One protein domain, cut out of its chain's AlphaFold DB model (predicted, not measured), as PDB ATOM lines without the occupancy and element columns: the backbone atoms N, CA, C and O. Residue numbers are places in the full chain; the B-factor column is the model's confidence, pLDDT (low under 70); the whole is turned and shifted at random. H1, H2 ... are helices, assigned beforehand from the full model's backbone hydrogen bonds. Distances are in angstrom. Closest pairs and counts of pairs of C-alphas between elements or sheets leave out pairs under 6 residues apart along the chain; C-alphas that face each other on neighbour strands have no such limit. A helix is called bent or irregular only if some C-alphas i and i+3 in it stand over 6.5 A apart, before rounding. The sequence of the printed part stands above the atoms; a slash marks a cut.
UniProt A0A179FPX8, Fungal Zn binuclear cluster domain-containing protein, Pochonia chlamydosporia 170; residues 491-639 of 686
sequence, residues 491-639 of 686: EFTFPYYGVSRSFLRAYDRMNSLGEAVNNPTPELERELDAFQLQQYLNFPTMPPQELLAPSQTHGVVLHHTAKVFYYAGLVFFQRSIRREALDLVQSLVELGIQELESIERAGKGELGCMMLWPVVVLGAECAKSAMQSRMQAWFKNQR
ATOM      1  N   GLU A 491     142.322 158.523 153.839       49.69
ATOM      2  CA  GLU A 491     141.052 157.833 153.683       49.69
ATOM      3  C   GLU A 491     141.279 156.498 152.976       49.69
ATOM      4  O   GLU A 491     141.047 156.323 151.779       49.69
ATOM      5  N   PHE A 492     141.822 155.549 153.736       49.53
ATOM      6  CA  PHE A 492     141.951 154.174 153.299       49.53
ATOM      7  C   PHE A 492     140.556 153.594 153.206       49.53
ATOM      8  O   PHE A 492     139.897 153.318 154.209       49.53
ATOM      9  N   THR A 493     140.088 153.443 151.975       42.44
ATOM     10  CA  THR A 493     138.819 152.776 151.759       42.44
ATOM     11  C   THR A 493     139.029 151.309 152.068       42.44
ATOM     12  O   THR A 493     139.959 150.706 151.542       42.44
ATOM     13  N   PHE A 494     138.212 150.760 152.968       45.38
ATOM     14  CA  PHE A 494     138.154 149.324 153.193       45.38
ATOM     15  C   PHE A 494     137.932 148.611 151.834       45.38
ATOM     16  O   PHE A 494     137.224 149.178 151.001       45.38
ATOM     17  N   PRO A 495     138.534 147.428 151.600       49.41
ATOM     18  CA  PRO A 495     139.513 146.731 152.425       49.41
ATOM     19  C   PRO A 495     140.779 147.553 152.422       49.41
ATOM     20  O   PRO A 495     141.064 148.180 151.416       49.41
ATOM     21  N   TYR A 496     141.496 147.613 153.544       58.59
ATOM     22  CA  TYR A 496     142.696 148.438 153.698       58.59
ATOM     23  C   TYR A 496     143.785 148.033 152.686       58.59
ATOM     24  O   TYR A 496     144.762 147.380 153.023       58.59
ATOM     25  N   TYR A 497     143.602 148.409 151.428       58.41
ATOM     26  CA  TYR A 497     144.445 148.150 150.274       58.41
ATOM     27  C   TYR A 497     145.636 149.116 150.267       58.41
ATOM     28  O   TYR A 497     146.570 148.964 149.485       58.41
ATOM     29  N   GLY A 498     145.595 150.126 151.147       60.94
ATOM     30  CA  GLY A 498     146.633 151.137 151.285       60.94
ATOM     31  C   GLY A 498     146.635 152.179 150.167       60.94
ATOM     32  O   GLY A 498     147.614 152.907 150.033       60.94
ATOM     33  N   VAL A 499     145.559 152.258 149.380       73.12
ATOM     34  CA  VAL A 499     145.436 153.195 148.257       73.12
ATOM     35  C   VAL A 499     144.726 154.462 148.712       73.12
ATOM     36  O   VAL A 499     143.642 154.389 149.293       73.12
ATOM     37  N   SER A 500     145.327 155.623 148.452       77.12
ATOM     38  CA  SER A 500     144.687 156.914 148.701       77.12
ATOM     39  C   SER A 500     143.778 157.312 147.536       77.12
ATOM     40  O   SER A 500     144.052 156.996 146.375       77.12
ATOM     41  N   ARG A 501     142.722 158.081 147.827       77.94
ATOM     42  CA  ARG A 501     141.881 158.697 146.785       77.94
ATOM     43  C   ARG A 501     142.689 159.582 145.842       77.94
ATOM     44  O   ARG A 501     142.493 159.521 144.636       77.94
ATOM     45  N   SER A 502     143.638 160.346 146.391       80.12
ATOM     46  CA  SER A 502     144.538 161.197 145.608       80.12
ATOM     47  C   SER A 502     145.344 160.399 144.583       80.12
ATOM     48  O   SER A 502     145.470 160.831 143.440       80.12
ATOM     49  N   PHE A 503     145.832 159.213 144.959       86.50
ATOM     50  CA  PHE A 503     146.516 158.317 144.036       86.50
ATOM     51  C   PHE A 503     145.552 157.761 142.983       86.50
ATOM     52  O   PHE A 503     145.884 157.792 141.804       86.50
ATOM     53  N   LEU A 504     144.361 157.284 143.373       87.00
ATOM     54  CA  LEU A 504     143.378 156.753 142.416       87.00
ATOM     55  C   LEU A 504     142.972 157.800 141.377       87.00
ATOM     56  O   LEU A 504     142.970 157.494 140.189       87.00
ATOM     57  N   ARG A 505     142.706 159.040 141.811       87.19
ATOM     58  CA  ARG A 505     142.397 160.172 140.924       87.19
ATOM     59  C   ARG A 505     143.560 160.454 139.969       87.19
ATOM     60  O   ARG A 505     143.363 160.593 138.765       87.19
ATOM     61  N   ALA A 506     144.786 160.491 140.493       89.06
ATOM     62  CA  ALA A 506     145.979 160.681 139.676       89.06
ATOM     63  C   ALA A 506     146.169 159.549 138.653       89.06
ATOM     64  O   ALA A 506     146.492 159.819 137.501       89.06
ATOM     65  N   TYR A 507     145.957 158.294 139.049       90.31
ATOM     66  CA  TYR A 507     146.128 157.138 138.174       90.31
ATOM     67  C   TYR A 507     145.040 157.038 137.100       90.31
ATOM     68  O   TYR A 507     145.370 156.822 135.936       90.31
ATOM     69  N   ASP A 508     143.776 157.307 137.434       89.69
ATOM     70  CA  ASP A 508     142.696 157.411 136.441       89.69
ATOM     71  C   ASP A 508     142.986 158.523 135.413       89.69
ATOM     72  O   ASP A 508     142.834 158.331 134.200       89.69
ATOM     73  N   ARG A 509     143.530 159.661 135.876       89.25
ATOM     74  CA  ARG A 509     143.987 160.735 134.982       89.25
ATOM     75  C   ARG A 509     145.146 160.292 134.087       89.25
ATOM     76  O   ARG A 509     145.123 160.592 132.896       89.25
ATOM     77  N   MET A 510     146.133 159.571 134.623       90.69
ATOM     78  CA  MET A 510     147.244 159.022 133.833       90.69
ATOM     79  C   MET A 510     146.751 158.075 132.736       90.69
ATOM     80  O   MET A 510     147.211 158.179 131.600       90.69
ATOM     81  N   ASN A 511     145.790 157.204 133.047       87.12
ATOM     82  CA  ASN A 511     145.195 156.293 132.069       87.12
ATOM     83  C   ASN A 511     144.474 157.063 130.951       87.12
ATOM     84  O   ASN A 511     144.665 156.756 129.777       87.12
ATOM     85  N   SER A 512     143.738 158.123 131.301       85.06
ATOM     86  CA  SER A 512     143.060 158.998 130.331       85.06
ATOM     87  C   SER A 512     144.037 159.756 129.419       85.06
ATOM     88  O   SER A 512     143.757 159.983 128.244       85.06
ATOM     89  N   LEU A 513     145.205 160.145 129.942       85.56
ATOM     90  CA  LEU A 513     146.257 160.817 129.170       85.56
ATOM     91  C   LEU A 513     147.025 159.859 128.245       85.56
ATOM     92  O   LEU A 513     147.613 160.309 127.260       85.56
ATOM     93  N   GLY A 514     147.019 158.554 128.533       79.94
ATOM     94  CA  GLY A 514     147.796 157.550 127.802       79.94
ATOM     95  C   GLY A 514     147.525 157.522 126.293       79.94
ATOM     96  O   GLY A 514     148.463 157.380 125.507       79.94
ATOM     97  N   GLU A 515     146.273 157.720 125.870       75.81
ATOM     98  CA  GLU A 515     145.909 157.784 124.446       75.81
ATOM     99  C   GLU A 515     146.416 159.068 123.768       75.81
ATOM    100  O   GLU A 515     146.911 159.021 122.637       75.81
ATOM    101  N   ALA A 516     146.347 160.201 124.476       78.00
ATOM    102  CA  ALA A 516     146.705 161.524 123.963       78.00
ATOM    103  C   ALA A 516     148.213 161.679 123.702       78.00
ATOM    104  O   ALA A 516     148.612 162.355 122.754       78.00
ATOM    105  N   VAL A 517     149.056 160.994 124.483       80.81
ATOM    106  CA  VAL A 517     150.526 161.016 124.345       80.81
ATOM    107  C   VAL A 517     151.011 160.510 122.982       80.81
ATOM    108  O   VAL A 517     152.113 160.848 122.551       80.81
ATOM    109  N   ASN A 518     150.205 159.732 122.256       80.50
ATOM    110  CA  ASN A 518     150.579 159.286 120.913       80.50
ATOM    111  C   ASN A 518     150.654 160.438 119.892       80.50
ATOM    112  O   ASN A 518     151.356 160.297 118.894       80.50
ATOM    113  N   ASN A 519     149.992 161.570 120.161       83.19
ATOM    114  CA  ASN A 519     149.993 162.770 119.323       83.19
ATOM    115  C   ASN A 519     150.377 164.006 120.165       83.19
ATOM    116  O   ASN A 519     149.498 164.764 120.584       83.19
ATOM    117  N   PRO A 520     151.678 164.225 120.436       82.31
ATOM    118  CA  PRO A 520     152.120 165.274 121.347       82.31
ATOM    119  C   PRO A 520     151.823 166.673 120.791       82.31
ATOM    120  O   PRO A 520     152.207 167.012 119.669       82.31
ATOM    121  N   THR A 521     151.162 167.499 121.602       89.12
ATOM    122  CA  THR A 521     150.949 168.931 121.341       89.12
ATOM    123  C   THR A 521     151.703 169.767 122.382       89.12
ATOM    124  O   THR A 521     151.897 169.303 123.507       89.12
ATOM    125  N   PRO A 522     152.123 171.006 122.065       90.44
ATOM    126  CA  PRO A 522     152.731 171.902 123.055       90.44
ATOM    127  C   PRO A 522     151.822 172.183 124.264       90.44
ATOM    128  O   PRO A 522     152.301 172.441 125.367       90.44
ATOM    129  N   GLU A 523     150.506 172.152 124.064       89.88
ATOM    130  CA  GLU A 523     149.491 172.246 125.115       89.88
ATOM    131  C   GLU A 523     149.551 171.033 126.044       89.88
ATOM    132  O   GLU A 523     149.606 171.213 127.260       89.88
ATOM    133  N   LEU A 524     149.605 169.825 125.473       89.00
ATOM    134  CA  LEU A 524     149.721 168.581 126.229       89.00
ATOM    135  C   LEU A 524     151.024 168.536 127.032       89.00
ATOM    136  O   LEU A 524     150.993 168.166 128.195       89.00
ATOM    137  N   GLU A 525     152.156 168.968 126.472       88.75
ATOM    138  CA  GLU A 525     153.422 169.018 127.225       88.75
ATOM    139  C   GLU A 525     153.331 169.940 128.451       88.75
ATOM    140  O   GLU A 525     153.736 169.557 129.548       88.75
ATOM    141  N   ARG A 526     152.714 171.123 128.306       91.12
ATOM    142  CA  ARG A 526     152.467 172.027 129.444       91.12
ATOM    143  C   ARG A 526     151.541 171.405 130.486       91.12
ATOM    144  O   ARG A 526     151.736 171.617 131.682       91.12
ATOM    145  N   GLU A 527     150.531 170.666 130.041       91.75
ATOM    146  CA  GLU A 527     149.628 169.940 130.930       91.75
ATOM    147  C   GLU A 527     150.364 168.831 131.693       91.75
ATOM    148  O   GLU A 527     150.210 168.716 132.909       91.75
ATOM    149  N   LEU A 528     151.214 168.062 131.009       91.56
ATOM    150  CA  LEU A 528     152.030 167.015 131.616       91.56
ATOM    151  C   LEU A 528     153.027 167.591 132.631       91.56
ATOM    152  O   LEU A 528     153.207 167.001 133.698       91.56
ATOM    153  N   ASP A 529     153.633 168.747 132.344       90.75
ATOM    154  CA  ASP A 529     154.526 169.458 133.269       90.75
ATOM    155  C   ASP A 529     153.788 169.896 134.541       90.75
ATOM    156  O   ASP A 529     154.263 169.669 135.659       90.75
ATOM    157  N   ALA A 530     152.598 170.483 134.381       92.06
ATOM    158  CA  ALA A 530     151.754 170.889 135.500       92.06
ATOM    159  C   ALA A 530     151.302 169.682 136.335       92.06
ATOM    160  O   ALA A 530     151.390 169.709 137.566       92.06
ATOM    161  N   PHE A 531     150.877 168.602 135.675       92.38
ATOM    162  CA  PHE A 531     150.469 167.367 136.335       92.38
ATOM    163  C   PHE A 531     151.627 166.737 137.113       92.38
ATOM    164  O   PHE A 531     151.458 166.342 138.264       92.38
ATOM    165  N   GLN A 532     152.826 166.696 136.530       91.38
ATOM    166  CA  GLN A 532     154.015 166.173 137.196       91.38
ATOM    167  C   GLN A 532     154.359 166.966 138.460       91.38
ATOM    168  O   GLN A 532     154.635 166.370 139.502       91.38
ATOM    169  N   LEU A 533     154.304 168.301 138.397       90.81
ATOM    170  CA  LEU A 533     154.500 169.149 139.571       90.81
ATOM    171  C   LEU A 533     153.448 168.862 140.649       90.81
ATOM    172  O   LEU A 533     153.797 168.725 141.821       90.81
ATOM    173  N   GLN A 534     152.180 168.715 140.261       89.81
ATOM    174  CA  GLN A 534     151.101 168.370 141.186       89.81
ATOM    175  C   GLN A 534     151.352 167.022 141.876       89.81
ATOM    176  O   GLN A 534     151.164 166.922 143.087       89.81
ATOM    177  N   GLN A 535     151.825 166.006 141.144       89.19
ATOM    178  CA  GLN A 535     152.187 164.725 141.751       89.19
ATOM    179  C   GLN A 535     153.278 164.905 142.807       89.19
ATOM    180  O   GLN A 535     153.098 164.432 143.923       89.19
ATOM    181  N   TYR A 536     154.349 165.654 142.520       88.94
ATOM    182  CA  TYR A 536     155.409 165.917 143.503       88.94
ATOM    183  C   TYR A 536     154.922 166.667 144.752       88.94
ATOM    184  O   TYR A 536     155.401 166.399 145.854       88.94
ATOM    185  N   LEU A 537     153.976 167.597 144.598       87.19
ATOM    186  CA  LEU A 537     153.389 168.336 145.720       87.19
ATOM    187  C   LEU A 537     152.466 167.464 146.585       87.19
ATOM    188  O   LEU A 537     152.346 167.707 147.783       87.19
ATOM    189  N   ASN A 538     151.877 166.414 146.008       84.56
ATOM    190  CA  ASN A 538     150.995 165.461 146.687       84.56
ATOM    191  C   ASN A 538     151.753 164.348 147.434       84.56
ATOM    192  O   ASN A 538     151.233 163.242 147.610       84.56
ATOM    193  N   PHE A 539     152.984 164.615 147.879       86.38
ATOM    194  CA  PHE A 539     153.762 163.655 148.655       86.38
ATOM    195  C   PHE A 539     152.998 163.216 149.924       86.38
ATOM    196  O   PHE A 539     152.517 164.078 150.670       86.38
ATOM    197  N   PRO A 540     152.898 161.905 150.221       84.06
ATOM    198  CA  PRO A 540     152.191 161.423 151.403       84.06
ATOM    199  C   PRO A 540     152.819 161.958 152.694       84.06
ATOM    200  O   PRO A 540     153.954 161.627 153.031       84.06
ATOM    201  N   THR A 541     152.078 162.762 153.452       78.31
ATOM    202  CA  THR A 541     152.514 163.242 154.768       78.31
ATOM    203  C   THR A 541     152.147 162.243 155.864       78.31
ATOM    204  O   THR A 541     151.257 161.400 155.709       78.31
ATOM    205  N   MET A 542     152.869 162.291 156.986       67.94
ATOM    206  CA  MET A 542     152.494 161.508 158.163       67.94
ATOM    207  C   MET A 542     151.132 161.995 158.677       67.94
ATOM    208  O   MET A 542     150.955 163.204 158.852       67.94
ATOM    209  N   PRO A 543     150.177 161.088 158.940       62.09
ATOM    210  CA  PRO A 543     148.898 161.481 159.505       62.09
ATOM    211  C   PRO A 543     149.106 162.086 160.908       62.09
ATOM    212  O   PRO A 543     149.999 161.637 161.639       62.09
ATOM    213  N   PRO A 544     148.293 163.083 161.305       58.97
ATOM    214  CA  PRO A 544     148.309 163.637 162.654       58.97
ATOM    215  C   PRO A 544     148.248 162.541 163.720       58.97
ATOM    216  O   PRO A 544     147.492 161.577 163.597       58.97
ATOM    217  N   GLN A 545     149.023 162.702 164.794       56.38
ATOM    218  CA  GLN A 545     149.209 161.673 165.824       56.38
ATOM    219  C   GLN A 545     147.915 161.270 166.555       56.38
ATOM    220  O   GLN A 545     147.839 160.190 167.137       56.38
ATOM    221  N   GLU A 546     146.882 162.105 166.469       51.72
ATOM    222  CA  GLU A 546     145.539 161.877 167.010       51.72
ATOM    223  C   GLU A 546     144.741 160.823 166.217       51.72
ATOM    224  O   GLU A 546     143.943 160.098 166.804       51.72
ATOM    225  N   LEU A 547     145.014 160.657 164.914       49.03
ATOM    226  CA  LEU A 547     144.397 159.638 164.043       49.03
ATOM    227  C   LEU A 547     145.111 158.271 164.110       49.03
ATOM    228  O   LEU A 547     144.666 157.304 163.500       49.03
ATOM    229  N   LEU A 548     146.223 158.172 164.852       53.94
ATOM    230  CA  LEU A 548     147.056 156.965 164.987       53.94
ATOM    231  C   LEU A 548     146.641 156.035 166.151       53.94
ATOM    232  O   LEU A 548     147.308 155.025 166.395       53.94
ATOM    233  N   ALA A 549     145.581 156.356 166.899       44.66
ATOM    234  CA  ALA A 549     145.166 155.600 168.084       44.66
ATOM    235  C   ALA A 549     144.006 154.643 167.750       44.66
ATOM    236  O   ALA A 549     142.905 155.114 167.466       44.66
ATOM    237  N   PRO A 550     144.227 153.307 167.785       53.09
ATOM    238  CA  PRO A 550     144.798 152.608 168.949       53.09
ATOM    239  C   PRO A 550     146.136 151.871 168.724       53.09
ATOM    240  O   PRO A 550     146.698 151.344 169.684       53.09
ATOM    241  N   SER A 551     146.675 151.821 167.501       62.84
ATOM    242  CA  SER A 551     147.900 151.067 167.184       62.84
ATOM    243  C   SER A 551     148.834 151.859 166.269       62.84
ATOM    244  O   SER A 551     148.674 151.859 165.048       62.84
ATOM    245  N   GLN A 552     149.865 152.472 166.861       67.69
ATOM    246  CA  GLN A 552     150.908 153.235 166.152       67.69
ATOM    247  C   GLN A 552     151.519 152.467 164.965       67.69
ATOM    248  O   GLN A 552     151.884 153.068 163.960       67.69
ATOM    249  N   THR A 553     151.590 151.137 165.050       77.25
ATOM    250  CA  THR A 553     152.092 150.264 163.980       77.25
ATOM    251  C   THR A 553     151.242 150.313 162.710       77.25
ATOM    252  O   THR A 553     151.806 150.322 161.619       77.25
ATOM    253  N   HIS A 554     149.911 150.380 162.821       80.00
ATOM    254  CA  HIS A 554     149.018 150.394 161.656       80.00
ATOM    255  C   HIS A 554     149.210 151.664 160.836       80.00
ATOM    256  O   HIS A 554     149.407 151.589 159.628       80.00
ATOM    257  N   GLY A 555     149.232 152.828 161.486       78.50
ATOM    258  CA  GLY A 555     149.423 154.086 160.770       78.50
ATOM    259  C   GLY A 555     150.802 154.219 160.124       78.50
ATOM    260  O   GLY A 555     150.908 154.778 159.037       78.50
ATOM    261  N   VAL A 556     151.842 153.633 160.728       83.81
ATOM    262  CA  VAL A 556     153.174 153.538 160.109       83.81
ATOM    263  C   VAL A 556     153.134 152.662 158.852       83.81
ATOM    264  O   VAL A 556     153.604 153.089 157.800       83.81
ATOM    265  N   VAL A 557     152.531 151.469 158.922       86.81
ATOM    266  CA  VAL A 557     152.376 150.569 157.759       86.81
ATOM    267  C   VAL A 557     151.602 151.252 156.634       86.81
ATOM    268  O   VAL A 557     152.015 151.212 155.477       86.81
ATOM    269  N   LEU A 558     150.505 151.918 156.976       83.31
ATOM    270  CA  LEU A 558     149.667 152.651 156.039       83.31
ATOM    271  C   LEU A 558     150.409 153.820 155.379       83.31
ATOM    272  O   LEU A 558     150.308 154.000 154.167       83.31
ATOM    273  N   HIS A 559     151.206 154.572 156.140       85.12
ATOM    274  CA  HIS A 559     152.035 155.646 155.600       85.12
ATOM    275  C   HIS A 559     153.109 155.119 154.635       85.12
ATOM    276  O   HIS A 559     153.244 155.633 153.526       85.12
ATOM    277  N   HIS A 560     153.829 154.055 155.007       89.75
ATOM    278  CA  HIS A 560     154.777 153.410 154.094       89.75
ATOM    279  C   HIS A 560     154.077 152.875 152.837       89.75
ATOM    280  O   HIS A 560     154.595 153.030 151.736       89.75
ATOM    281  N   THR A 561     152.867 152.326 152.972       89.12
ATOM    282  CA  THR A 561     152.078 151.855 151.824       89.12
ATOM    283  C   THR A 561     151.699 153.005 150.891       89.12
ATOM    284  O   THR A 561     151.894 152.896 149.684       89.12
ATOM    285  N   ALA A 562     151.262 154.147 151.432       87.31
ATOM    286  CA  ALA A 562     150.992 155.341 150.633       87.31
ATOM    287  C   ALA A 562     152.244 155.821 149.873       87.31
ATOM    288  O   ALA A 562     152.151 156.176 148.698       87.31
ATOM    289  N   LYS A 563     153.428 155.771 150.502       90.75
ATOM    290  CA  LYS A 563     154.705 156.092 149.841       90.75
ATOM    291  C   LYS A 563     155.066 155.104 148.730       90.75
ATOM    292  O   LYS A 563     155.521 155.532 147.673       90.75
ATOM    293  N   VAL A 564     154.823 153.807 148.923       94.25
ATOM    294  CA  VAL A 564     155.010 152.793 147.870       94.25
ATOM    295  C   VAL A 564     154.156 153.121 146.643       94.25
ATOM    296  O   VAL A 564     154.675 153.139 145.527       94.25
ATOM    297  N   PHE A 565     152.873 153.433 146.844       92.12
ATOM    298  CA  PHE A 565     151.974 153.847 145.764       92.12
ATOM    299  C   PHE A 565     152.420 155.143 145.092       92.12
ATOM    300  O   PHE A 565     152.418 155.224 143.869       92.12
ATOM    301  N   TYR A 566     152.856 156.128 145.873       92.50
ATOM    302  CA  TYR A 566     153.393 157.384 145.359       92.50
ATOM    303  C   TYR A 566     154.612 157.163 144.450       92.50
ATOM    304  O   TYR A 566     154.616 157.609 143.301       92.50
ATOM    305  N   TYR A 567     155.627 156.427 144.917       96.00
ATOM    306  CA  TYR A 567     156.830 156.169 144.125       96.00
ATOM    307  C   TYR A 567     156.528 155.320 142.889       96.00
ATOM    308  O   TYR A 567     156.998 155.647 141.801       96.00
ATOM    309  N   ALA A 568     155.702 154.280 143.024       96.12
ATOM    310  CA  ALA A 568     155.253 153.484 141.885       96.12
ATOM    311  C   ALA A 568     154.450 154.327 140.876       96.12
ATOM    312  O   ALA A 568     154.652 154.189 139.676       96.12
ATOM    313  N   GLY A 569     153.604 155.247 141.347       94.81
ATOM    314  CA  GLY A 569     152.861 156.197 140.518       94.81
ATOM    315  C   GLY A 569     153.772 157.126 139.720       94.81
ATOM    316  O   GLY A 569     153.572 157.290 138.520       94.81
ATOM    317  N   LEU A 570     154.820 157.672 140.345       95.31
ATOM    318  CA  LEU A 570     155.819 158.485 139.645       95.31
ATOM    319  C   LEU A 570     156.605 157.674 138.611       95.31
ATOM    320  O   LEU A 570     156.812 158.148 137.495       95.31
ATOM    321  N   VAL A 571     157.023 156.453 138.961       96.44
ATOM    322  CA  VAL A 571     157.705 155.543 138.027       96.44
ATOM    323  C   VAL A 571     156.798 155.231 136.840       96.44
ATOM    324  O   VAL A 571     157.239 155.342 135.698       96.44
ATOM    325  N   PHE A 572     155.527 154.905 137.093       94.94
ATOM    326  CA  PHE A 572     154.538 154.669 136.050       94.94
ATOM    327  C   PHE A 572     154.368 155.907 135.172       94.94
ATOM    328  O   PHE A 572     154.490 155.801 133.961       94.94
ATOM    329  N   PHE A 573     154.171 157.095 135.743       94.56
ATOM    330  CA  PHE A 573     154.048 158.331 134.970       94.56
ATOM    331  C   PHE A 573     155.264 158.563 134.060       94.56
ATOM    332  O   PHE A 573     155.122 158.778 132.854       94.56
ATOM    333  N   GLN A 574     156.475 158.461 134.610       93.62
ATOM    334  CA  GLN A 574     157.707 158.716 133.863       93.62
ATOM    335  C   GLN A 574     157.943 157.673 132.760       93.62
ATOM    336  O   GLN A 574     158.289 158.027 131.635       93.62
ATOM    337  N   ARG A 575     157.711 156.387 133.037       92.69
ATOM    338  CA  ARG A 575     157.945 155.299 132.070       92.69
ATOM    339  C   ARG A 575     156.822 155.155 131.051       92.69
ATOM    340  O   ARG A 575     157.094 154.941 129.872       92.69
ATOM    341  N   SER A 576     155.577 155.284 131.497       90.19
ATOM    342  CA  SER A 576     154.386 154.988 130.704       90.19
ATOM    343  C   SER A 576     153.870 156.180 129.914       90.19
ATOM    344  O   SER A 576     153.457 155.990 128.770       90.19
ATOM    345  N   ILE A 577     153.899 157.375 130.513       90.50
ATOM    346  CA  ILE A 577     153.329 158.603 129.943       90.50
ATOM    347  C   ILE A 577     154.439 159.448 129.312       90.50
ATOM    348  O   ILE A 577     154.377 159.744 128.126       90.50
ATOM    349  N   ARG A 578     155.511 159.761 130.049       90.06
ATOM    350  CA  ARG A 578     156.642 160.554 129.516       90.06
ATOM    351  C   ARG A 578     157.618 159.759 128.643       90.06
ATOM    352  O   ARG A 578     158.417 160.353 127.931       90.06
ATOM    353  N   ARG A 579     157.546 158.423 128.670       89.44
ATOM    354  CA  ARG A 579     158.443 157.509 127.931       89.44
ATOM    355  C   ARG A 579     159.931 157.714 128.257       89.44
ATOM    356  O   ARG A 579     160.795 157.471 127.416       89.44
ATOM    357  N   GLU A 580     160.224 158.105 129.495       90.81
ATOM    358  CA  GLU A 580     161.584 158.327 129.993       90.81
ATOM    359  C   GLU A 580     162.424 157.052 129.972       90.81
ATOM    360  O   GLU A 580     161.898 155.942 130.079       90.81
ATOM    361  N   ALA A 581     163.747 157.187 129.888       90.94
ATOM    362  CA  ALA A 581     164.656 156.043 129.912       90.94
ATOM    363  C   ALA A 581     164.601 155.277 131.248       90.94
ATOM    364  O   ALA A 581     164.412 155.854 132.320       90.94
ATOM    365  N   LEU A 582     164.830 153.959 131.191       91.56
ATOM    366  CA  LEU A 582     164.806 153.077 132.365       91.56
ATOM    367  C   LEU A 582     165.774 153.537 133.469       91.56
ATOM    368  O   LEU A 582     165.455 153.428 134.650       91.56
ATOM    369  N   ASP A 583     166.935 154.077 133.097       92.56
ATOM    370  CA  ASP A 583     167.967 154.506 134.046       92.56
ATOM    371  C   ASP A 583     167.539 155.706 134.903       92.56
ATOM    372  O   ASP A 583     167.938 155.804 136.065       92.56
ATOM    373  N   LEU A 584     166.685 156.583 134.364       94.06
ATOM    374  CA  LEU A 584     166.258 157.813 135.037       94.06
ATOM    375  C   LEU A 584     165.329 157.542 136.224       94.06
ATOM    376  O   LEU A 584     165.342 158.289 137.199       94.06
ATOM    377  N   VAL A 585     164.575 156.440 136.184       95.50
ATOM    378  CA  VAL A 585     163.603 156.100 137.236       95.50
ATOM    379  C   VAL A 585     164.187 155.233 138.352       95.50
ATOM    380  O   VAL A 585     163.514 154.972 139.347       95.50
ATOM    381  N   GLN A 586     165.442 154.780 138.233       96.50
ATOM    382  CA  GLN A 586     166.014 153.795 139.162       96.50
ATOM    383  C   GLN A 586     166.122 154.306 140.607       96.50
ATOM    384  O   GLN A 586     166.076 153.500 141.532       96.50
ATOM    385  N   SER A 587     166.268 155.618 140.821       96.88
ATOM    386  CA  SER A 587     166.264 156.214 142.167       96.88
ATOM    387  C   SER A 587     164.887 156.126 142.828       96.88
ATOM    388  O   SER A 587     164.795 155.790 144.006       96.88
ATOM    389  N   LEU A 588     163.816 156.361 142.065       97.06
ATOM    390  CA  LEU A 588     162.438 156.221 142.537       97.06
ATOM    391  C   LEU A 588     162.084 154.754 142.802       97.06
ATOM    392  O   LEU A 588     161.442 154.454 143.804       97.06
ATOM    393  N   VAL A 589     162.543 153.842 141.937       97.88
ATOM    394  CA  VAL A 589     162.374 152.395 142.137       97.88
ATOM    395  C   VAL A 589     163.041 151.950 143.441       97.88
ATOM    396  O   VAL A 589     162.410 151.282 144.254       97.88
ATOM    397  N   GLU A 590     164.284 152.372 143.679       98.00
ATOM    398  CA  GLU A 590     165.024 152.076 144.911       98.00
ATOM    399  C   GLU A 590     164.276 152.565 146.162       98.00
ATOM    400  O   GLU A 590     164.111 151.794 147.109       98.00
ATOM    401  N   LEU A 591     163.762 153.803 146.147       97.75
ATOM    402  CA  LEU A 591     162.943 154.341 147.239       97.75
ATOM    403  C   LEU A 591     161.676 153.501 147.454       97.75
ATOM    404  O   LEU A 591     161.403 153.086 148.576       97.75
ATOM    405  N   GLY A 592     160.944 153.161 146.390       97.38
ATOM    406  CA  GLY A 592     159.761 152.300 146.486       97.38
ATOM    407  C   GLY A 592     160.055 150.933 147.118       97.38
ATOM    408  O   GLY A 592     159.296 150.468 147.967       97.38
ATOM    409  N   ILE A 593     161.185 150.307 146.774       97.75
ATOM    410  CA  ILE A 593     161.611 149.025 147.361       97.75
ATOM    411  C   ILE A 593     161.978 149.181 148.841       97.75
ATOM    412  O   ILE A 593     161.611 148.335 149.659       97.75
ATOM    413  N   GLN A 594     162.667 150.260 149.217       97.75
ATOM    414  CA  GLN A 594     162.977 150.543 150.624       97.75
ATOM    415  C   GLN A 594     161.705 150.696 151.467       97.75
ATOM    416  O   GLN A 594     161.656 150.231 152.611       97.75
ATOM    417  N   GLU A 595     160.657 151.303 150.906       95.56
ATOM    418  CA  GLU A 595     159.355 151.415 151.564       95.56
ATOM    419  C   GLU A 595     158.645 150.056 151.691       95.56
ATOM    420  O   GLU A 595     158.132 149.746 152.767       95.56
ATOM    421  N   LEU A 596     158.698 149.194 150.663       95.19
ATOM    422  CA  LEU A 596     158.201 147.809 150.739       95.19
ATOM    423  C   LEU A 596     158.871 147.017 151.872       95.19
ATOM    424  O   LEU A 596     158.215 146.314 152.641       95.19
ATOM    425  N   GLU A 597     160.187 147.151 152.014       95.56
ATOM    426  CA  GLU A 597     160.934 146.523 153.104       95.56
ATOM    427  C   GLU A 597     160.587 147.130 154.470       95.56
ATOM    428  O   GLU A 597     160.590 146.423 155.481       95.56
ATOM    429  N   SER A 598     160.272 148.429 154.519       94.31
ATOM    430  CA  SER A 598     159.820 149.102 155.740       94.31
ATOM    431  C   SER A 598     158.466 148.593 156.210       94.31
ATOM    432  O   SER A 598     158.296 148.383 157.412       94.31
ATOM    433  N   ILE A 599     157.550 148.298 155.286       91.81
ATOM    434  CA  ILE A 599     156.261 147.662 155.592       91.81
ATOM    435  C   ILE A 599     156.480 146.300 156.257       91.81
ATOM    436  O   ILE A 599     155.933 146.047 157.330       91.81
ATOM    437  N   GLU A 600     157.327 145.441 155.684       90.75
ATOM    438  CA  GLU A 600     157.619 144.121 156.266       90.75
ATOM    439  C   GLU A 600     158.280 144.231 157.649       90.75
ATOM    440  O   GLU A 600     157.898 143.516 158.583       90.75
ATOM    441  N   ARG A 601     159.235 145.161 157.812       91.75
ATOM    442  CA  ARG A 601     159.897 145.431 159.100       91.75
ATOM    443  C   ARG A 601     158.909 145.914 160.163       91.75
ATOM    444  O   ARG A 601     158.951 145.427 161.293       91.75
ATOM    445  N   ALA A 602     158.016 146.839 159.811       89.19
ATOM    446  CA  ALA A 602     156.990 147.359 160.713       89.19
ATOM    447  C   ALA A 602     155.939 146.291 161.062       89.19
ATOM    448  O   ALA A 602     155.499 146.196 162.209       89.19
ATOM    449  N   GLY A 603     155.580 145.464 160.081       84.81
ATOM    450  CA  GLY A 603     154.554 144.435 160.171       84.81
ATOM    451  C   GLY A 603     154.948 143.154 160.899       84.81
ATOM    452  O   GLY A 603     154.068 142.374 161.259       84.81
ATOM    453  N   LYS A 604     156.250 142.894 161.093       84.81
ATOM    454  CA  LYS A 604     156.792 141.705 161.788       84.81
ATOM    455  C   LYS A 604     156.216 140.366 161.289       84.81
ATOM    456  O   LYS A 604     156.102 139.407 162.046       84.81
ATOM    457  N   GLY A 605     155.845 140.297 160.007       78.69
ATOM    458  CA  GLY A 605     155.240 139.115 159.380       78.69
ATOM    459  C   GLY A 605     153.757 138.870 159.706       78.69
ATOM    460  O   GLY A 605     153.187 137.881 159.237       78.69
ATOM    461  N   GLU A 606     153.109 139.754 160.466       83.56
ATOM    462  CA  GLU A 606     151.692 139.623 160.819       83.56
ATOM    463  C   GLU A 606     150.755 140.137 159.717       83.56
ATOM    464  O   GLU A 606     149.636 139.629 159.596       83.56
ATOM    465  N   LEU A 607     151.244 141.042 158.864       87.69
ATOM    466  CA  LEU A 607     150.495 141.646 157.756       87.69
ATOM    467  C   LEU A 607     149.984 140.612 156.741       87.69
ATOM    468  O   LEU A 607     150.563 139.527 156.577       87.69
ATOM    469  N   GLY A 608     148.861 140.935 156.103       87.00
ATOM    470  CA  GLY A 608     148.328 140.192 154.961       87.00
ATOM    471  C   GLY A 608     148.834 140.730 153.628       87.00
ATOM    472  O   GLY A 608     149.891 141.358 153.572       87.00
ATOM    473  N   CYS A 609     148.102 140.459 152.547       84.62
ATOM    474  CA  CYS A 609     148.474 140.964 151.233       84.62
ATOM    475  C   CYS A 609     148.303 142.475 151.152       84.62
ATOM    476  O   CYS A 609     147.258 143.034 151.492       84.62
ATOM    477  N   MET A 610     149.340 143.115 150.631       84.62
ATOM    478  CA  MET A 610     149.208 144.426 150.027       84.62
ATOM    479  C   MET A 610     148.747 144.288 148.584       84.62
ATOM    480  O   MET A 610     148.921 143.232 147.973       84.62
ATOM    481  N   MET A 611     148.252 145.392 148.040       82.38
ATOM    482  CA  MET A 611     147.933 145.453 146.628       82.38
ATOM    483  C   MET A 611     149.175 145.229 145.766       82.38
ATOM    484  O   MET A 611     150.231 145.811 146.033       82.38
ATOM    485  N   LEU A 612     149.051 144.424 144.717       89.31
ATOM    486  CA  LEU A 612     150.179 144.009 143.886       89.31
ATOM    487  C   LEU A 612     150.555 145.039 142.814       89.31
ATOM    488  O   LEU A 612     151.704 145.039 142.377       89.31
ATOM    489  N   TRP A 613     149.659 145.962 142.450       92.25
ATOM    490  CA  TRP A 613     149.922 147.009 141.449       92.25
ATOM    491  C   TRP A 613     151.273 147.736 141.627       92.25
ATOM    492  O   TRP A 613     152.097 147.681 140.710       92.25
ATOM    493  N   PRO A 614     151.590 148.357 142.785       93.69
ATOM    494  CA  PRO A 614     152.851 149.083 142.917       93.69
ATOM    495  C   PRO A 614     154.067 148.150 142.909       93.69
ATOM    496  O   PRO A 614     155.132 148.523 142.425       93.69
ATOM    497  N   VAL A 615     153.911 146.918 143.398       94.12
ATOM    498  CA  VAL A 615     154.963 145.894 143.385       94.12
ATOM    499  C   VAL A 615     155.288 145.483 141.949       94.12
ATOM    500  O   VAL A 615     156.461 145.315 141.613       94.12
ATOM    501  N   VAL A 616     154.269 145.353 141.096       94.44
ATOM    502  CA  VAL A 616     154.437 145.054 139.671       94.44
ATOM    503  C   VAL A 616     155.191 146.174 138.976       94.44
ATOM    504  O   VAL A 616     156.181 145.888 138.311       94.44
ATOM    505  N   VAL A 617     154.789 147.433 139.170       95.50
ATOM    506  CA  VAL A 617     155.461 148.583 138.544       95.50
ATOM    507  C   VAL A 617     156.919 148.685 138.998       95.50
ATOM    508  O   VAL A 617     157.825 148.723 138.165       95.50
ATOM    509  N   LEU A 618     157.164 148.675 140.310       97.38
ATOM    510  CA  LEU A 618     158.517 148.778 140.864       97.38
ATOM    511  C   LEU A 618     159.385 147.592 140.430       97.38
ATOM    512  O   LEU A 618     160.504 147.784 139.964       97.38
ATOM    513  N   GLY A 619     158.859 146.369 140.529       96.62
ATOM    514  CA  GLY A 619     159.568 145.151 140.152       96.62
ATOM    515  C   GLY A 619     159.880 145.081 138.661       96.62
ATOM    516  O   GLY A 619     161.008 144.761 138.284       96.62
ATOM    517  N   ALA A 620     158.919 145.426 137.803       95.81
ATOM    518  CA  ALA A 620     159.112 145.457 136.359       95.81
ATOM    519  C   ALA A 620     160.170 146.485 135.943       95.81
ATOM    520  O   ALA A 620     160.950 146.216 135.032       95.81
ATOM    521  N   GLU A 621     160.255 147.633 136.619       95.81
ATOM    522  CA  GLU A 621     161.211 148.700 136.301       95.81
ATOM    523  C   GLU A 621     162.561 148.581 137.042       95.81
ATOM    524  O   GLU A 621     163.426 149.445 136.905       95.81
ATOM    525  N   CYS A 622     162.821 147.473 137.745       94.12
ATOM    526  CA  CYS A 622     164.140 147.158 138.306       94.12
ATOM    527  C   CYS A 622     165.175 146.800 137.223       94.12
ATOM    528  O   CYS A 622     165.180 145.683 136.694       94.12
ATOM    529  N   ALA A 623     166.136 147.689 136.956       91.12
ATOM    530  CA  ALA A 623     167.256 147.399 136.053       91.12
ATOM    531  C   ALA A 623     168.461 146.779 136.780       91.12
ATOM    532  O   ALA A 623     169.109 145.864 136.268       91.12
ATOM    533  N   LYS A 624     168.775 147.274 137.985       92.88
ATOM    534  CA  LYS A 624     169.984 146.888 138.731       92.88
ATOM    535  C   LYS A 624     169.833 145.513 139.382       92.88
ATOM    536  O   LYS A 624     168.850 145.259 140.075       92.88
ATOM    537  N   SER A 625     170.860 144.668 139.264       94.31
ATOM    538  CA  SER A 625     170.879 143.315 139.848       94.31
ATOM    539  C   SER A 625     170.639 143.304 141.362       94.31
ATOM    540  O   SER A 625     169.909 142.452 141.854       94.31
ATOM    541  N   ALA A 626     171.184 144.276 142.098       96.31
ATOM    542  CA  ALA A 626     170.969 144.402 143.539       96.31
ATOM    543  C   ALA A 626     169.485 144.610 143.903       96.31
ATOM    544  O   ALA A 626     168.984 143.979 144.833       96.31
ATOM    545  N   MET A 627     168.767 145.447 143.145       96.94
ATOM    546  CA  MET A 627     167.330 145.678 143.340       96.94
ATOM    547  C   MET A 627     166.496 144.470 142.901       96.94
ATOM    548  O   MET A 627     165.557 144.095 143.599       96.94
ATOM    549  N   GLN A 628     166.878 143.807 141.800       97.25
ATOM    550  CA  GLN A 628     166.242 142.559 141.353       97.25
ATOM    551  C   GLN A 628     166.294 141.487 142.452       97.25
ATOM    552  O   GLN A 628     165.259 140.926 142.807       97.25
ATOM    553  N   SER A 629     167.460 141.272 143.072       97.50
ATOM    554  CA  SER A 629     167.620 140.316 144.178       97.50
ATOM    555  C   SER A 629     166.740 140.645 145.390       97.50
ATOM    556  O   SER A 629     166.174 139.742 146.007       97.50
ATOM    557  N   ARG A 630     166.591 141.931 145.732       97.69
ATOM    558  CA  ARG A 630     165.717 142.379 146.833       97.69
ATOM    559  C   ARG A 630     164.245 142.133 146.525       97.69
ATOM    560  O   ARG A 630     163.535 141.584 147.364       97.69
ATOM    561  N   MET A 631     163.807 142.429 145.302       97.12
ATOM    562  CA  MET A 631     162.444 142.120 144.863       97.12
ATOM    563  C   MET A 631     162.164 140.614 144.860       97.12
ATOM    564  O   MET A 631     161.113 140.190 145.336       97.12
ATOM    565  N   GLN A 632     163.110 139.781 144.415       96.81
ATOM    566  CA  GLN A 632     162.973 138.321 144.504       96.81
ATOM    567  C   GLN A 632     162.837 137.841 145.951       96.81
ATOM    568  O   GLN A 632     162.005 136.980 146.244       96.81
ATOM    569  N   ALA A 633     163.630 138.401 146.869       96.12
ATOM    570  CA  ALA A 633     163.520 138.096 148.291       96.12
ATOM    571  C   ALA A 633     162.146 138.502 148.852       96.12
ATOM    572  O   ALA A 633     161.541 137.729 149.600       96.12
ATOM    573  N   TRP A 634     161.623 139.661 148.440       95.19
ATOM    574  CA  TRP A 634     160.288 140.119 148.814       95.19
ATOM    575  C   TRP A 634     159.195 139.158 148.319       95.19
ATOM    576  O   TRP A 634     158.416 138.664 149.135       95.19
ATOM    577  N   PHE A 635     159.184 138.791 147.030       94.94
ATOM    578  CA  PHE A 635     158.207 137.838 146.477       94.94
ATOM    579  C   PHE A 635     158.295 136.465 147.146       94.94
ATOM    580  O   PHE A 635     157.278 135.862 147.490       94.94
ATOM    581  N   LYS A 636     159.516 135.980 147.402       94.00
ATOM    582  CA  LYS A 636     159.732 134.725 148.127       94.00
ATOM    583  C   LYS A 636     159.120 134.775 149.529       94.00
ATOM    584  O   LYS A 636     158.505 133.800 149.950       94.00
ATOM    585  N   ASN A 637     159.260 135.897 150.232       92.25
ATOM    586  CA  ASN A 637     158.640 136.102 151.537       92.25
ATOM    587  C   ASN A 637     157.103 136.153 151.447       92.25
ATOM    588  O   ASN A 637     156.446 135.602 152.326       92.25
ATOM    589  N   GLN A 638     156.519 136.701 150.374       91.38
ATOM    590  CA  GLN A 638     155.060 136.706 150.182       91.38
ATOM    591  C   GLN A 638     154.447 135.319 149.949       91.38
ATOM    592  O   GLN A 638     153.254 135.134 150.191       91.38
ATOM    593  N   ARG A 639     155.239 134.298 149.589       92.38
ATOM    594  CA  ARG A 639     154.736 132.914 149.451       92.38
ATOM    595  C   ARG A 639     154.082 132.381 150.727       92.38
ATOM    596  O   ARG A 639     153.195 131.538 150.640       92.38
TER     597      ARG A 639
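Overview. This is residues 491 to 639 of the 686 residues of the protein "Fungal Zn binuclear cluster domain-containing protein" of Pochonia chlamydosporia 170 (UniProt A0A179FPX8). Picture the long helix H4 running through the middle, with H1 and H2 alongside it on one side as a loose three-helix, up-and-down bundle, and H5 folded back along its other side as a hairpin. Short H6 packs across H4 near H5, H7 packs slantwise on H5, and tiny H3 lies by the first residues of H4. The printed part has 149 residues with seven named helices, H1 to H7 in chain order, and no named strand; its class is all helix. It is compact, with a radius of gyration of the C-alphas of 16.2 A, and spans 50 by 38 by 22 A.

Arrangement. Start at H4, residues 552 to 577, one of two hubs. The other is H5, residues 582 to 603, and each touches three helices. These two form a helical hairpin: they touch at a shallow tilt of 17 degrees, opposite ways, closest at the C-alphas of Val 564 and Gly 592, 5.0 A apart. H1, residues 501 to 516, touches H4 residues 565 to 577 alone, the same way at a shallow tilt of 9 degrees; their closest C-alphas, Gly 514 and Ile 577, are 6.0 A apart. H2, residues 522 to 537, is close to H4 but not clearly touching, with the C-alphas of Gln 535 and Leu 570 closest at 7.5 A. H1, H2 and H4 make the up-and-down bundle, each running against the one before it. H6, residues 613 to 620, touches H4 residues 564 to 572 alone at a steep tilt of 57 degrees; the closest C-alphas, Ala 568 and Pro 614, are 5.1 A apart. H6 only just touches H5, with 3 pairs of C-alphas within 8 A, the closest being Val 589 and Leu 618 at 5.4 A. H7, residues 625 to 639, touches H5 residues 590 to 597 alone, closest at the C-alphas of Glu 590 and Met 627, 7.0 A apart; H7 and H4 are apart. H3, residues 545 to 548, is close to H4 but not clearly touching, with the C-alphas of Leu 548 and Gly 555 closest at 5.6 A. Each O i to N i+4 pair is within hydrogen-bond range in H2, H4, H6 and H7, against 10 of 12 in H1 and 15 of 18 in H5; H3 is too short for such a pair.

Along the chain. Find C-alpha 552 at (150.908, 153.235, 166.152); from there H4 runs 36.7 A to C-alpha 577 at (153.329, 158.603, 129.943). H5 runs back over 30.9 A, with a kink of 33 degrees near residue 589, and is irregular, C-alphas 584 and 587 being 7.3 A apart. H1, 23.5 A, is only just irregular, with C-alphas 512 and 515 6.7 A apart. H2 is 23.0 A long, H7 21.5 A, H6 10.6 A and H3 5.2 A. H7 ends at C-alpha 639, (154.736, 132.914, 149.451).

Size, cuts and confidence. The two C-alphas farthest apart, Asn 519 and Pro 550, are 50.9 A apart. The printed part has no cut, and no link is long. In this predicted model the mean pLDDT of the printed part is 85.6; look for values under 70 at residues 491 to 498 and 542 to 552.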